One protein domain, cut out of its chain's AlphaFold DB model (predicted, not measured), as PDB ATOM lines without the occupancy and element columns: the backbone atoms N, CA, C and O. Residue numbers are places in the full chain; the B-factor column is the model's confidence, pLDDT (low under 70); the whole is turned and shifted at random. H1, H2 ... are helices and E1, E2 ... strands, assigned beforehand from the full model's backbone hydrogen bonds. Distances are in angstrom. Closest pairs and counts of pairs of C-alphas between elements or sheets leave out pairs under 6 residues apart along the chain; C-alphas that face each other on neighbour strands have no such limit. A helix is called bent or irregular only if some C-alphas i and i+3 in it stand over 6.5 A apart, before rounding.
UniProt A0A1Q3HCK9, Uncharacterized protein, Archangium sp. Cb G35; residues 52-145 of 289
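AT A GLANCE: This is residues 52 to 145 of the 289 residues of an uncharacterized protein of Archangium sp. Cb G35 (UniProt A0A1Q3HCK9). Six antiparallel strands close into a small barrel, running round as E1, E2, E5, E4, E3, E6 and back to E1, with the short helix H1 on its outside. E4 and E5 form a long, bent hairpin whose loop, residues 114 to 119, lies toward one end of the longest axis, with the last residues toward the other. The 94 printed residues run E1, E2, H1, E3, E4, E5, E6, mostly strand, though under half are in named elements. The whole is compact, radius of gyration of the C-alphas 12.5 A, spanning 41 by 29 by 19 A.

HOW THE PARTS SIT: E3, residues 92 to 97, E4, residues 100 to 113, and E5, residues 120 to 128, form a meander, each the antiparallel neighbour of the one before; N 95 and O 102, 2.9 A, and N 107 and O 125, 2.8 A, are within hydrogen-bond range. E4 bends by 93 degrees at residue 110, E5 by 53 degrees at 124. E6, residues 136 to 140, neighbours E3, N 96 to O 138 2.9 A, completing a Greek key, the meander's first strand pairing with the fourth strand. E1, residues 52 to 55, is staggered between E6, N 53 to O 137 2.8 A, and E2, residues 77 to 80, N 54 to O 78 2.9 A. E2 also neighbours E5, N 79 to O 124 2.9 A. H1, residues 83 to 86, is on the barrel, height 8.1 A; its closest C-alphas to E4 are Lys 85 and Thr 109, 5.9 A. H1 is too short for an O i to N i+4 pair; its one O i to N i+3 pair is not within range.

IN THESE COORDINATES: E4 is 28.2 A long, E5 23.4 A, E3 16.3 A. C-alpha 52 is at (97.937, 123.829, 143.639), C-alpha 140 at (104.468, 118.666, 140.268).

THE WHOLE: The C-alphas of Asp 117 and Asp 144, 42.0 A, are farthest apart. The E1 to E2 link is long, 21 residues. The printed part has no cut, and no printed residue is under 70 in pLDDT.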
ATOM      1  N   LEU A  52      98.614 122.739 144.328       96.19
ATOM      2  CA  LEU A  52      97.937 123.829 143.639       96.19
ATOM      3  C   LEU A  52      98.648 125.146 143.959       96.19
ATOM      4  O   LEU A  52      98.679 125.564 145.113       96.19
ATOM      5  N   GLY A  53      99.202 125.779 142.932       96.38
ATOM      6  CA  GLY A  53      99.758 127.122 142.988       96.38
ATOM      7  C   GLY A  53      99.068 128.075 142.036       96.38
ATOM      8  O   GLY A  53      98.119 127.721 141.337       96.38
ATOM      9  N   PHE A  54      99.571 129.302 142.011       96.19
ATOM     10  CA  PHE A  54      98.964 130.397 141.267       96.19
ATOM     11  C   PHE A  54     100.041 131.223 140.586       96.19
ATOM     12  O   PHE A  54     101.042 131.582 141.209       96.19
ATOM     13  N   ALA A  55      99.845 131.499 139.297       96.06
ATOM     14  CA  ALA A  55     100.732 132.384 138.562       96.06
ATOM     15  C   ALA A  55     100.660 133.802 139.142       96.06
ATOM     16  O   ALA A  55      99.576 134.288 139.466       96.06
ATOM     17  N   THR A  56     101.812 134.451 139.276       94.06
ATOM     18  CA  THR A  56     101.931 135.777 139.890       94.06
ATOM     19  C   THR A  56     101.965 136.888 138.846       94.06
ATOM     20  O   THR A  56     102.317 136.678 137.682       94.06
ATOM     21  N   VAL A  57     101.677 138.109 139.291       90.69
ATOM     22  CA  VAL A  57     102.063 139.335 138.576       90.69
ATOM     23  C   VAL A  57     103.166 140.067 139.334       90.69
ATOM     24  O   VAL A  57     103.369 139.863 140.536       90.69
ATOM     25  N   LYS A  58     103.908 140.924 138.630       86.38
ATOM     26  CA  LYS A  58     104.938 141.742 139.274       86.38
ATOM     27  C   LYS A  58     104.301 142.833 140.151       86.38
ATOM     28  O   LYS A  58     103.218 143.309 139.801       86.38
ATOM     29  N   PRO A  59     104.956 143.270 141.243       82.19
ATOM     30  CA  PRO A  59     104.414 144.290 142.143       82.19
ATOM     31  C   PRO A  59     104.024 145.597 141.442       82.19
ATOM     32  O   PRO A  59     103.014 146.190 141.802       82.19
ATOM     33  N   GLU A  60     104.771 146.001 140.415       80.56
ATOM     34  CA  GLU A  60     104.558 147.231 139.643       80.56
ATOM     35  C   GLU A  60     103.410 147.172 138.618       80.56
ATOM     36  O   GLU A  60     103.075 148.192 138.023       80.56
ATOM     37  N   VAL A  61     102.806 146.005 138.372       81.00
ATOM     38  CA  VAL A  61     101.673 145.883 137.439       81.00
ATOM     39  C   VAL A  61     100.424 146.471 138.095       81.00
ATOM     40  O   VAL A  61      99.904 145.883 139.037       81.00
ATOM     41  N   GLU A  62      99.921 147.612 137.626       70.81
ATOM     42  CA  GLU A  62      98.788 148.295 138.278       70.81
ATOM     43  C   GLU A  62      97.517 147.430 138.327       70.81
ATOM     44  O   GLU A  62      96.896 147.318 139.384       70.81
ATOM     45  N   GLU A  63      97.188 146.722 137.242       75.44
ATOM     46  CA  GLU A  63      95.970 145.910 137.143       75.44
ATOM     47  C   GLU A  63      96.271 144.437 136.830       75.44
ATOM     48  O   GLU A  63      96.923 144.113 135.836       75.44
ATOM     49  N   SER A  64      95.760 143.533 137.669       78.56
ATOM     50  CA  SER A  64      95.689 142.097 137.380       78.56
ATOM     51  C   SER A  64      94.355 141.750 136.715       78.56
ATOM     52  O   SER A  64      93.343 142.429 136.904       78.56
ATOM     53  N   ARG A  65      94.312 140.658 135.944       77.81
ATOM     54  CA  ARG A  65      93.053 140.143 135.371       77.81
ATOM     55  C   ARG A  65      92.119 139.592 136.438       77.81
ATOM     56  O   ARG A  65      90.901 139.614 136.251       77.81
ATOM     57  N   ALA A  66      92.691 139.064 137.516       78.31
ATOM     58  CA  ALA A  66      91.954 138.577 138.664       78.31
ATOM     59  C   ALA A  66      92.414 139.283 139.942       78.31
ATOM     60  O   ALA A  66      93.602 139.386 140.235       78.31
ATOM     61  N   TYR A  67      91.451 139.760 140.728       76.25
ATOM     62  CA  TYR A  67      91.707 140.498 141.970       76.25
ATOM     63  C   TYR A  67      92.447 139.664 143.031       76.25
ATOM     64  O   TYR A  67      93.099 140.218 143.906       76.25
ATOM     65  N   TRP A  68      92.358 138.334 142.940       82.69
ATOM     66  CA  TRP A  68      93.030 137.386 143.827       82.69
ATOM     67  C   TRP A  68      94.449 137.027 143.363       82.69
ATOM     68  O   TRP A  68      95.148 136.290 144.051       82.69
ATOM     69  N   THR A  69      94.896 137.492 142.194       88.94
ATOM     70  CA  THR A  69      96.204 137.104 141.658       88.94
ATOM     71  C   THR A  69      97.326 137.544 142.606       88.94
ATOM     72  O   THR A  69      97.458 138.743 142.877       88.94
ATOM     73  N   PRO A  70      98.168 136.617 143.103       91.12
ATOM     74  CA  PRO A  70      99.256 136.973 143.998       91.12
ATOM     75  C   PRO A  70     100.314 137.812 143.286       91.12
ATOM     76  O   PRO A  70     100.606 137.643 142.099       91.12
ATOM     77  N   ARG A  71     100.929 138.715 144.047       90.56
ATOM     78  CA  ARG A  71     102.044 139.544 143.592       90.56
ATOM     79  C   ARG A  71     103.334 139.001 144.180       90.56
ATOM     80  O   ARG A  71     103.370 138.651 145.353       90.56
ATOM     81  N   HIS A  72     104.387 138.933 143.373       93.56
ATOM     82  CA  HIS A  72     105.709 138.550 143.867       93.56
ATOM     83  C   HIS A  72     106.808 139.215 143.027       93.56
ATOM     84  O   HIS A  72     106.741 139.186 141.798       93.56
ATOM     85  N   PRO A  73     107.869 139.773 143.644       89.94
ATOM     86  CA  PRO A  73     108.947 140.457 142.917       89.94
ATOM     87  C   PRO A  73     109.824 139.556 142.029       89.94
ATOM     88  O   PRO A  73     110.581 140.068 141.206       89.94
ATOM     89  N   LYS A  74     109.792 138.228 142.216       90.56
ATOM     90  CA  LYS A  74     110.756 137.287 141.612       90.56
ATOM     91  C   LYS A  74     110.113 135.992 141.123       90.56
ATOM     92  O   LYS A  74     110.467 135.514 140.048       90.56
ATOM     93  N   ALA A  75     109.209 135.407 141.908       96.62
ATOM     94  CA  ALA A  75     108.525 134.183 141.518       96.62
ATOM     95  C   ALA A  75     107.496 134.460 140.418       96.62
ATOM     96  O   ALA A  75     106.893 135.530 140.392       96.62
ATOM     97  N   GLN A  76     107.292 133.480 139.539       96.88
ATOM     98  CA  GLN A  76     106.247 133.464 138.507       96.88
ATOM     99  C   GLN A  76     105.052 132.589 138.901       96.88
ATOM    100  O   GLN A  76     103.991 132.694 138.294       96.88
ATOM    101  N   VAL A  77     105.231 131.705 139.883       97.88
ATOM    102  CA  VAL A  77     104.186 130.885 140.505       97.88
ATOM    103  C   VAL A  77     104.436 130.866 142.002       97.88
ATOM    104  O   VAL A  77     105.593 130.793 142.417       97.88
ATOM    105  N   VAL A  78     103.380 130.894 142.807       97.31
ATOM    106  CA  VAL A  78     103.475 130.742 144.265       97.31
ATOM    107  C   VAL A  78     102.527 129.674 144.791       97.31
ATOM    108  O   VAL A  78     101.450 129.451 144.234       97.31
ATOM    109  N   LEU A  79     102.934 129.034 145.883       96.06
ATOM    110  CA  LEU A  79     102.076 128.249 146.770       96.06
ATOM    111  C   LEU A  79     101.906 129.023 148.084       96.06
ATOM    112  O   LEU A  79     102.895 129.532 148.611       96.06
ATOM    113  N   PHE A  80     100.695 129.058 148.638       93.12
ATOM    114  CA  PHE A  80     100.399 129.663 149.944       93.12
ATOM    115  C   PHE A  80     100.798 128.696 151.069       93.12
ATOM    116  O   PHE A  80      99.972 127.966 151.612       93.12
ATOM    117  N   THR A  81     102.095 128.593 151.364       92.69
ATOM    118  CA  THR A  81     102.615 127.600 152.312       92.69
ATOM    119  C   THR A  81     104.017 127.946 152.803       92.69
ATOM    120  O   THR A  81     104.836 128.494 152.068       92.69
ATOM    121  N   ASP A  82     104.323 127.537 154.032       92.88
ATOM    122  CA  ASP A  82     105.658 127.571 154.624       92.88
ATOM    123  C   ASP A  82     106.355 126.197 154.627       92.88
ATOM    124  O   ASP A  82     107.541 126.108 154.946       92.88
ATOM    125  N   MET A  83     105.662 125.126 154.222       92.69
ATOM    126  CA  MET A  83     106.193 123.758 154.269       92.69
ATOM    127  C   MET A  83     107.417 123.562 153.365       92.69
ATOM    128  O   MET A  83     108.218 122.659 153.585       92.69
ATOM    129  N   TRP A  84     107.580 124.413 152.351       94.88
ATOM    130  CA  TRP A  84     108.709 124.379 151.419       94.88
ATOM    131  C   TRP A  84     109.978 125.057 151.955       94.88
ATOM    132  O   TRP A  84     111.018 124.977 151.303       94.88
ATOM    133  N   LYS A  85     109.950 125.671 153.149       93.88
ATOM    134  CA  LYS A  85     111.134 126.302 153.768       93.88
ATOM    135  C   LYS A  85     112.315 125.339 153.941       93.88
ATOM    136  O   LYS A  85     113.458 125.776 153.931       93.88
ATOM    137  N   SER A  86     112.049 124.040 154.098       91.44
ATOM    138  CA  SER A  86     113.077 122.998 154.232       91.44
ATOM    139  C   SER A  86     113.594 122.454 152.893       91.44
ATOM    140  O   SER A  86     114.580 121.715 152.874       91.44
ATOM    141  N   VAL A  87     112.953 122.803 151.774       94.19
ATOM    142  CA  VAL A  87     113.354 122.365 150.434       94.19
ATOM    143  C   VAL A  87     114.523 123.234 149.953       94.19
ATOM    144  O   VAL A  87     114.449 124.456 150.065       94.19
ATOM    145  N   PRO A  88     115.596 122.661 149.380       94.38
ATOM    146  CA  PRO A  88     116.686 123.459 148.824       94.38
ATOM    147  C   PRO A  88     116.225 124.339 147.653       94.38
ATOM    148  O   PRO A  88     115.585 123.852 146.715       94.38
ATOM    149  N   GLU A  89     116.593 125.622 147.658       95.56
ATOM    150  CA  GLU A  89     116.451 126.483 146.476       95.56
ATOM    151  C   GLU A  89     117.165 125.871 145.262       95.56
ATOM    152  O   GLU A  89     118.165 125.161 145.389       95.56
ATOM    153  N   GLY A  90     116.636 126.107 144.062       95.69
ATOM    154  CA  GLY A  90     117.131 125.462 142.844       95.69
ATOM    155  C   GLY A  90     116.510 124.087 142.567       95.69
ATOM    156  O   GLY A  90     116.712 123.542 141.477       95.69
ATOM    157  N   THR A  91     115.712 123.544 143.496       95.62
ATOM    158  CA  THR A  91     114.965 122.296 143.285       95.62
ATOM    159  C   THR A  91     114.049 122.412 142.067       95.62
ATOM    160  O   THR A  91     113.261 123.352 141.937       95.62
ATOM    161  N   LYS A  92     114.165 121.451 141.146       96.00
ATOM    162  CA  LYS A  92     113.387 121.412 139.902       96.00
ATOM    163  C   LYS A  92     111.977 120.890 140.148       96.00
ATOM    164  O   LYS A  92     111.781 119.968 140.932       96.00
ATOM    165  N   VAL A  93     111.018 121.457 139.424       96.25
ATOM    166  CA  VAL A  93     109.604 121.058 139.431       96.25
ATOM    167  C   VAL A  93     109.052 121.060 138.007       96.25
ATOM    168  O   VAL A  93     109.649 121.647 137.095       96.25
ATOM    169  N   ARG A  94     107.893 120.430 137.802       95.94
ATOM    170  CA  ARG A  94     107.078 120.655 136.599       95.94
ATOM    171  C   ARG A  94     105.909 121.559 136.940       95.94
ATOM    172  O   ARG A  94     105.344 121.465 138.021       95.94
ATOM    173  N   LEU A  95     105.562 122.437 136.016       97.25
ATOM    174  CA  LEU A  95     104.439 123.354 136.143       97.25
ATOM    175  C   LEU A  95     103.453 123.033 135.028       97.25
ATOM    176  O   LEU A  95     103.864 122.910 133.876       97.25
ATOM    177  N   VAL A  96     102.168 122.912 135.345       97.25
ATOM    178  CA  VAL A  96     101.110 122.729 134.345       97.25
ATOM    179  C   VAL A  96     100.076 123.828 134.547       97.25
ATOM    180  O   VAL A  96      99.434 123.893 135.592       97.25
ATOM    181  N   SER A  97      99.942 124.718 133.569       96.62
ATOM    182  CA  SER A  97      98.975 125.823 133.589       96.62
ATOM    183  C   SER A  97      98.018 125.726 132.402       96.62
ATOM    184  O   SER A  97      98.110 124.804 131.590       96.62
ATOM    185  N   SER A  98      97.131 126.709 132.246       94.31
ATOM    186  CA  SER A  98      96.292 126.842 131.047       94.31
ATOM    187  C   SER A  98      97.087 127.071 129.748       94.31
ATOM    188  O   SER A  98      96.557 126.860 128.661       94.31
ATOM    189  N   ALA A  99      98.368 127.454 129.834       93.25
ATOM    190  CA  ALA A  99      99.274 127.541 128.684       93.25
ATOM    191  C   ALA A  99     100.011 126.219 128.378       93.25
ATOM    192  O   ALA A  99     100.804 126.161 127.439       93.25
ATOM    193  N   GLY A 100      99.755 125.160 129.152       94.12
ATOM    194  CA  GLY A 100     100.406 123.860 129.018       94.12
ATOM    195  C   GLY A 100     101.583 123.655 129.980       94.12
ATOM    196  O   GLY A 100     101.770 124.429 130.924       94.12
ATOM    197  N   PRO A 101     102.360 122.575 129.780       95.25
ATOM    198  CA  PRO A 101     103.464 122.221 130.660       95.25
ATOM    199  C   PRO A 101     104.689 123.130 130.470       95.25
ATOM    200  O   PRO A 101     105.051 123.529 129.358       95.25
ATOM    201  N   SER A 102     105.374 123.402 131.575       95.19
ATOM    202  CA  SER A 102     106.622 124.159 131.651       95.19
ATOM    203  C   SER A 102     107.554 123.530 132.686       95.19
ATOM    204  O   SER A 102     107.121 122.876 133.639       95.19
ATOM    205  N   GLU A 103     108.856 123.731 132.512       95.62
ATOM    206  CA  GLU A 103     109.823 123.453 133.570       95.62
ATOM    207  C   GLU A 103     109.838 124.610 134.567       95.62
ATOM    208  O   GLU A 103     109.766 125.776 134.167       95.62
ATOM    209  N   GLY A 104     109.959 124.294 135.854       96.19
ATOM    210  CA  GLY A 104     110.076 125.289 136.907       96.19
ATOM    211  C   GLY A 104     111.226 125.010 137.860       96.19
ATOM    212  O   GLY A 104     111.817 123.928 137.880       96.19
ATOM    213  N   THR A 105     111.572 126.020 138.647       97.38
ATOM    214  CA  THR A 105     112.597 125.918 139.693       97.38
ATOM    215  C   THR A 105     112.110 126.644 140.936       97.38
ATOM    216  O   THR A 105     111.695 127.797 140.833       97.38
ATOM    217  N   TYR A 106     112.166 125.982 142.089       97.50
ATOM    218  CA  TYR A 106     111.882 126.589 143.385       97.50
ATOM    219  C   TYR A 106     112.918 127.680 143.697       97.50
ATOM    220  O   TYR A 106     114.122 127.433 143.601       97.50
ATOM    221  N   VAL A 107     112.448 128.884 144.030       97.19
ATOM    222  CA  VAL A 107     113.275 130.087 144.254       97.19
ATOM    223  C   VAL A 107     113.264 130.565 145.707       97.19
ATOM    224  O   VAL A 107     113.666 131.692 145.976       97.19
ATOM    225  N   GLY A 108     112.800 129.719 146.629       96.44
ATOM    226  CA  GLY A 108     112.771 130.021 148.056       96.44
ATOM    227  C   GLY A 108     111.382 130.383 148.564       96.44
ATOM    228  O   GLY A 108     110.401 130.415 147.818       96.44
ATOM    229  N   THR A 109     111.314 130.620 149.871       97.19
ATOM    230  CA  THR A 109     110.107 131.090 150.550       97.19
ATOM    231  C   THR A 109     110.284 132.552 150.949       97.19
ATOM    232  O   THR A 109     111.332 132.912 151.484       97.19
ATOM    233  N   SER A 110     109.265 133.382 150.737       96.31
ATOM    234  CA  SER A 110     109.228 134.765 151.221       96.31
ATOM    235  C   SER A 110     107.842 135.137 151.734       96.31
ATOM    236  O   SER A 110     106.838 134.571 151.308       96.31
ATOM    237  N   ASP A 111     107.798 136.080 152.673       94.38
ATOM    238  CA  ASP A 111     106.551 136.698 153.111       94.38
ATOM    239  C   ASP A 111     106.282 137.904 152.215       94.38
ATOM    240  O   ASP A 111     107.083 138.838 152.155       94.38
ATOM    241  N   GLU A 112     105.162 137.873 151.503       91.88
ATOM    242  CA  GLU A 112     104.769 138.926 150.573       91.88
ATOM    243  C   GLU A 112     103.440 139.533 151.014       91.88
ATOM    244  O   GLU A 112     102.603 138.866 151.629       91.88
ATOM    245  N   SER A 113     103.229 140.811 150.694       88.62
ATOM    246  CA  SER A 113     101.936 141.437 150.959       88.62
ATOM    247  C   SER A 113     100.855 140.805 150.084       88.62
ATOM    248  O   SER A 113     101.019 140.677 148.868       88.62
ATOM    249  N   TYR A 114      99.748 140.405 150.705       87.06
ATOM    250  CA  TYR A 114      98.635 139.762 150.021       87.06
ATOM    251  C   TYR A 114      97.314 140.030 150.748       87.06
ATOM    252  O   TYR A 114      97.247 139.983 151.974       87.06
ATOM    253  N   GLY A 115      96.254 140.296 149.983       80.50
ATOM    254  CA  GLY A 115      94.980 140.757 150.532       80.50
ATOM    255  C   GLY A 115      95.012 142.235 150.939       80.50
ATOM    256  O   GLY A 115      95.750 143.031 150.358       80.50
ATOM    257  N   CYS A 116      94.180 142.608 151.913       77.00
ATOM    258  CA  CYS A 116      94.022 143.989 152.383       77.00
ATOM    259  C   CYS A 116      94.779 144.237 153.688       77.00
ATOM    260  O   CYS A 116      95.352 143.319 154.274       77.00
ATOM    261  N   ASP A 117      94.765 145.497 154.129       78.94
ATOM    262  CA  ASP A 117      95.234 145.952 155.444       78.94
ATOM    263  C   ASP A 117      96.708 145.650 155.744       78.94
ATOM    264  O   ASP A 117      97.115 145.517 156.894       78.94
ATOM    265  N   GLY A 118      97.532 145.547 154.697       76.56
ATOM    266  CA  GLY A 118      98.958 145.252 154.841       76.56
ATOM    267  C   GLY A 118      99.241 143.834 155.339       76.56
ATOM    268  O   GLY A 118     100.346 143.574 155.817       76.56
ATOM    269  N   ASN A 119      98.272 142.918 155.224       84.75
ATOM    270  CA  ASN A 119      98.480 141.513 155.545       84.75
ATOM    271  C   ASN A 119      99.605 140.912 154.696       84.75
ATOM    272  O   ASN A 119      99.873 141.333 153.564       84.75
ATOM    273  N   THR A 120     100.263 139.910 155.275       88.94
ATOM    274  CA  THR A 120     101.337 139.155 154.635       88.94
ATOM    275  C   THR A 120     100.963 137.686 154.560       88.94
ATOM    276  O   THR A 120     100.275 137.158 155.435       88.94
ATOM    277  N   ALA A 121     101.408 137.029 153.497       90.56
ATOM    278  CA  ALA A 121     101.278 135.597 153.318       90.56
ATOM    279  C   ALA A 121     102.646 135.008 152.975       90.56
ATOM    280  O   ALA A 121     103.391 135.560 152.164       90.56
ATOM    281  N   THR A 122     102.961 133.871 153.590       94.38
ATOM    282  CA  THR A 122     104.167 133.115 153.263       94.38
ATOM    283  C   THR A 122     103.963 132.367 151.950       94.38
ATOM    284  O   THR A 122     103.075 131.516 151.834       94.38
ATOM    285  N   PHE A 123     104.804 132.670 150.966       96.44
ATOM    286  CA  PHE A 123     104.796 132.050 149.651       96.44
ATOM    287  C   PHE A 123     106.016 131.174 149.440       96.44
ATOM    288  O   PHE A 123     107.144 131.645 149.552       96.44
ATOM    289  N   ALA A 124     105.799 129.935 149.008       97.44
ATOM    290  CA  ALA A 124     106.829 129.174 148.316       97.44
ATOM    291  C   ALA A 124     106.832 129.602 146.842       97.44
ATOM    292  O   ALA A 124     105.848 129.382 146.130       97.44
ATOM    293  N   GLY A 125     107.910 130.241 146.390       97.94
ATOM    294  CA  GLY A 125     108.019 130.813 145.052       97.94
ATOM    295  C   GLY A 125     108.675 129.873 144.044       97.94
ATOM    296  O   GLY A 125     109.637 129.168 144.346       97.94
ATOM    297  N   PHE A 126     108.212 129.914 142.796       98.31
ATOM    298  CA  PHE A 126     108.774 129.155 141.681       98.31
ATOM    299  C   PHE A 126     108.962 130.049 140.456       98.31
ATOM    300  O   PHE A 126     108.101 130.854 140.102       98.31
ATOM    301  N   SER A 127     110.090 129.881 139.774       97.69
ATOM    302  CA  SER A 127     110.299 130.389 138.416       97.69
ATOM    303  C   SER A 127     109.783 129.385 137.388       97.69
ATOM    304  O   SER A 127     109.657 128.194 137.679       97.69
ATOM    305  N   SER A 128     109.513 129.862 136.177       96.44
ATOM    306  CA  SER A 128     109.077 129.074 135.030       96.44
ATOM    307  C   SER A 128     109.968 129.376 133.829       96.44
ATOM    308  O   SER A 128     110.322 130.519 133.559       96.44
ATOM    309  N   SER A 129     110.279 128.349 133.042       93.38
ATOM    310  CA  SER A 129     111.025 128.498 131.783       93.38
ATOM    311  C   SER A 129     110.296 129.344 130.725       93.38
ATOM    312  O   SER A 129     110.910 129.801 129.762       93.38
ATOM    313  N   LYS A 130     108.983 129.554 130.889       91.19
ATOM    314  CA  LYS A 130     108.117 130.312 129.977       91.19
ATOM    315  C   LYS A 130     107.160 131.211 130.765       91.19
ATOM    316  O   LYS A 130     106.795 130.848 131.887       91.19
ATOM    317  N   PRO A 131     106.703 132.341 130.197       90.06
ATOM    318  CA  PRO A 131     105.630 133.134 130.789       90.06
ATOM    319  C   PRO A 131     104.374 132.287 131.016       90.06
ATOM    320  O   PRO A 131     104.016 131.473 130.164       90.06
ATOM    321  N   LEU A 132     103.714 132.485 132.155       92.81
ATOM    322  CA  LEU A 132     102.476 131.795 132.507       92.81
ATOM    323  C   LEU A 132     101.335 132.815 132.586       92.81
ATOM    324  O   LEU A 132     101.553 133.923 133.078       92.81
ATOM    325  N   PRO A 133     100.137 132.478 132.087       92.12
ATOM    326  CA  PRO A 133      98.962 133.315 132.285       92.12
ATOM    327  C   PRO A 133      98.558 133.322 133.764       92.12
ATOM    328  O   PRO A 133      98.734 132.312 134.446       92.12
ATOM    329  N   GLU A 134      97.974 134.431 134.231       91.56
ATOM    330  CA  GLU A 134      97.294 134.479 135.533       91.56
ATOM    331  C   GLU A 134      96.288 133.330 135.640       91.56
ATOM    332  O   GLU A 134      95.536 133.070 134.694       91.56
ATOM    333  N   GLY A 135      96.279 132.637 136.776       93.00
ATOM    334  CA  GLY A 135      95.437 131.465 136.949       93.00
ATOM    335  C   GLY A 135      96.053 130.385 137.836       93.00
ATOM    336  O   GLY A 135      97.209 130.500 138.266       93.00
ATOM    337  N   PRO A 136      95.295 129.301 138.067       95.88
ATOM    338  CA  PRO A 136      95.802 128.081 138.676       95.88
ATOM    339  C   PRO A 136      96.980 127.479 137.900       95.88
ATOM    340  O   PRO A 136      96.956 127.363 136.670       95.88
ATOM    341  N   VAL A 137      97.990 127.026 138.636       97.50
ATOM    342  CA  VAL A 137      99.137 126.271 138.131       97.50
ATOM    343  C   VAL A 137      99.333 125.054 139.017       97.50
ATOM    344  O   VAL A 137      99.517 125.177 140.223       97.50
ATOM    345  N   TRP A 138      99.337 123.868 138.426       97.44
ATOM    346  CA  TRP A 138      99.664 122.654 139.159       97.44
ATOM    347  C   TRP A 138     101.179 122.465 139.197       97.44
ATOM    348  O   TRP A 138     101.824 122.348 138.153       97.44
ATOM    349  N   VAL A 139     101.749 122.465 140.399       97.25
ATOM    350  CA  VAL A 139     103.176 122.254 140.648       97.25
ATOM    351  C   VAL A 139     103.381 120.775 140.930       97.25
ATOM    352  O   VAL A 139     102.807 120.237 141.865       97.25
ATOM    353  N   LEU A 140     104.185 120.091 140.132       95.81
ATOM    354  CA  LEU A 140     104.468 118.666 140.268       95.81
ATOM    355  C   LEU A 140     105.926 118.448 140.689       95.81
ATOM    356  O   LEU A 140     106.796 119.257 140.342       95.81
ATOM    357  N   PRO A 141     106.222 117.327 141.372       93.38
ATOM    358  CA  PRO A 141     107.592 116.868 141.568       93.38
ATOM    359  C   PRO A 141     108.385 116.813 140.247       93.38
ATOM    360  O   PRO A 141     107.792 116.722 139.165       93.38
ATOM    361  N   PRO A 142     109.728 116.846 140.303       89.94
ATOM    362  CA  PRO A 142     110.541 116.630 139.113       89.94
ATOM    363  C   PRO A 142     110.256 115.242 138.521       89.94
ATOM    364  O   PRO A 142     110.101 114.265 139.250       89.94
ATOM    365  N   GLY A 143     110.197 115.161 137.195       84.81
ATOM    366  CA  GLY A 143     109.871 113.932 136.476       84.81
ATOM    367  C   GLY A 143     109.631 114.183 134.990       84.81
ATOM    368  O   GLY A 143     109.859 115.294 134.495       84.81
ATOM    369  N   ASP A 144     109.175 113.157 134.280       74.12
ATOM    370  CA  ASP A 144     108.881 113.256 132.851       74.12
ATOM    371  C   ASP A 144     107.672 114.153 132.577       74.12
ATOM    372  O   ASP A 144     106.738 114.257 133.371       74.12
ATOM    373  N   THR A 145     107.706 114.833 131.431       80.12
ATOM    374  CA  THR A 145     106.609 115.689 130.959       80.12
ATOM    375  C   THR A 145     105.627 114.946 130.057       80.12
ATOM    376  O   THR A 145     104.667 115.550 129.575       80.12
TER     377      THR A 145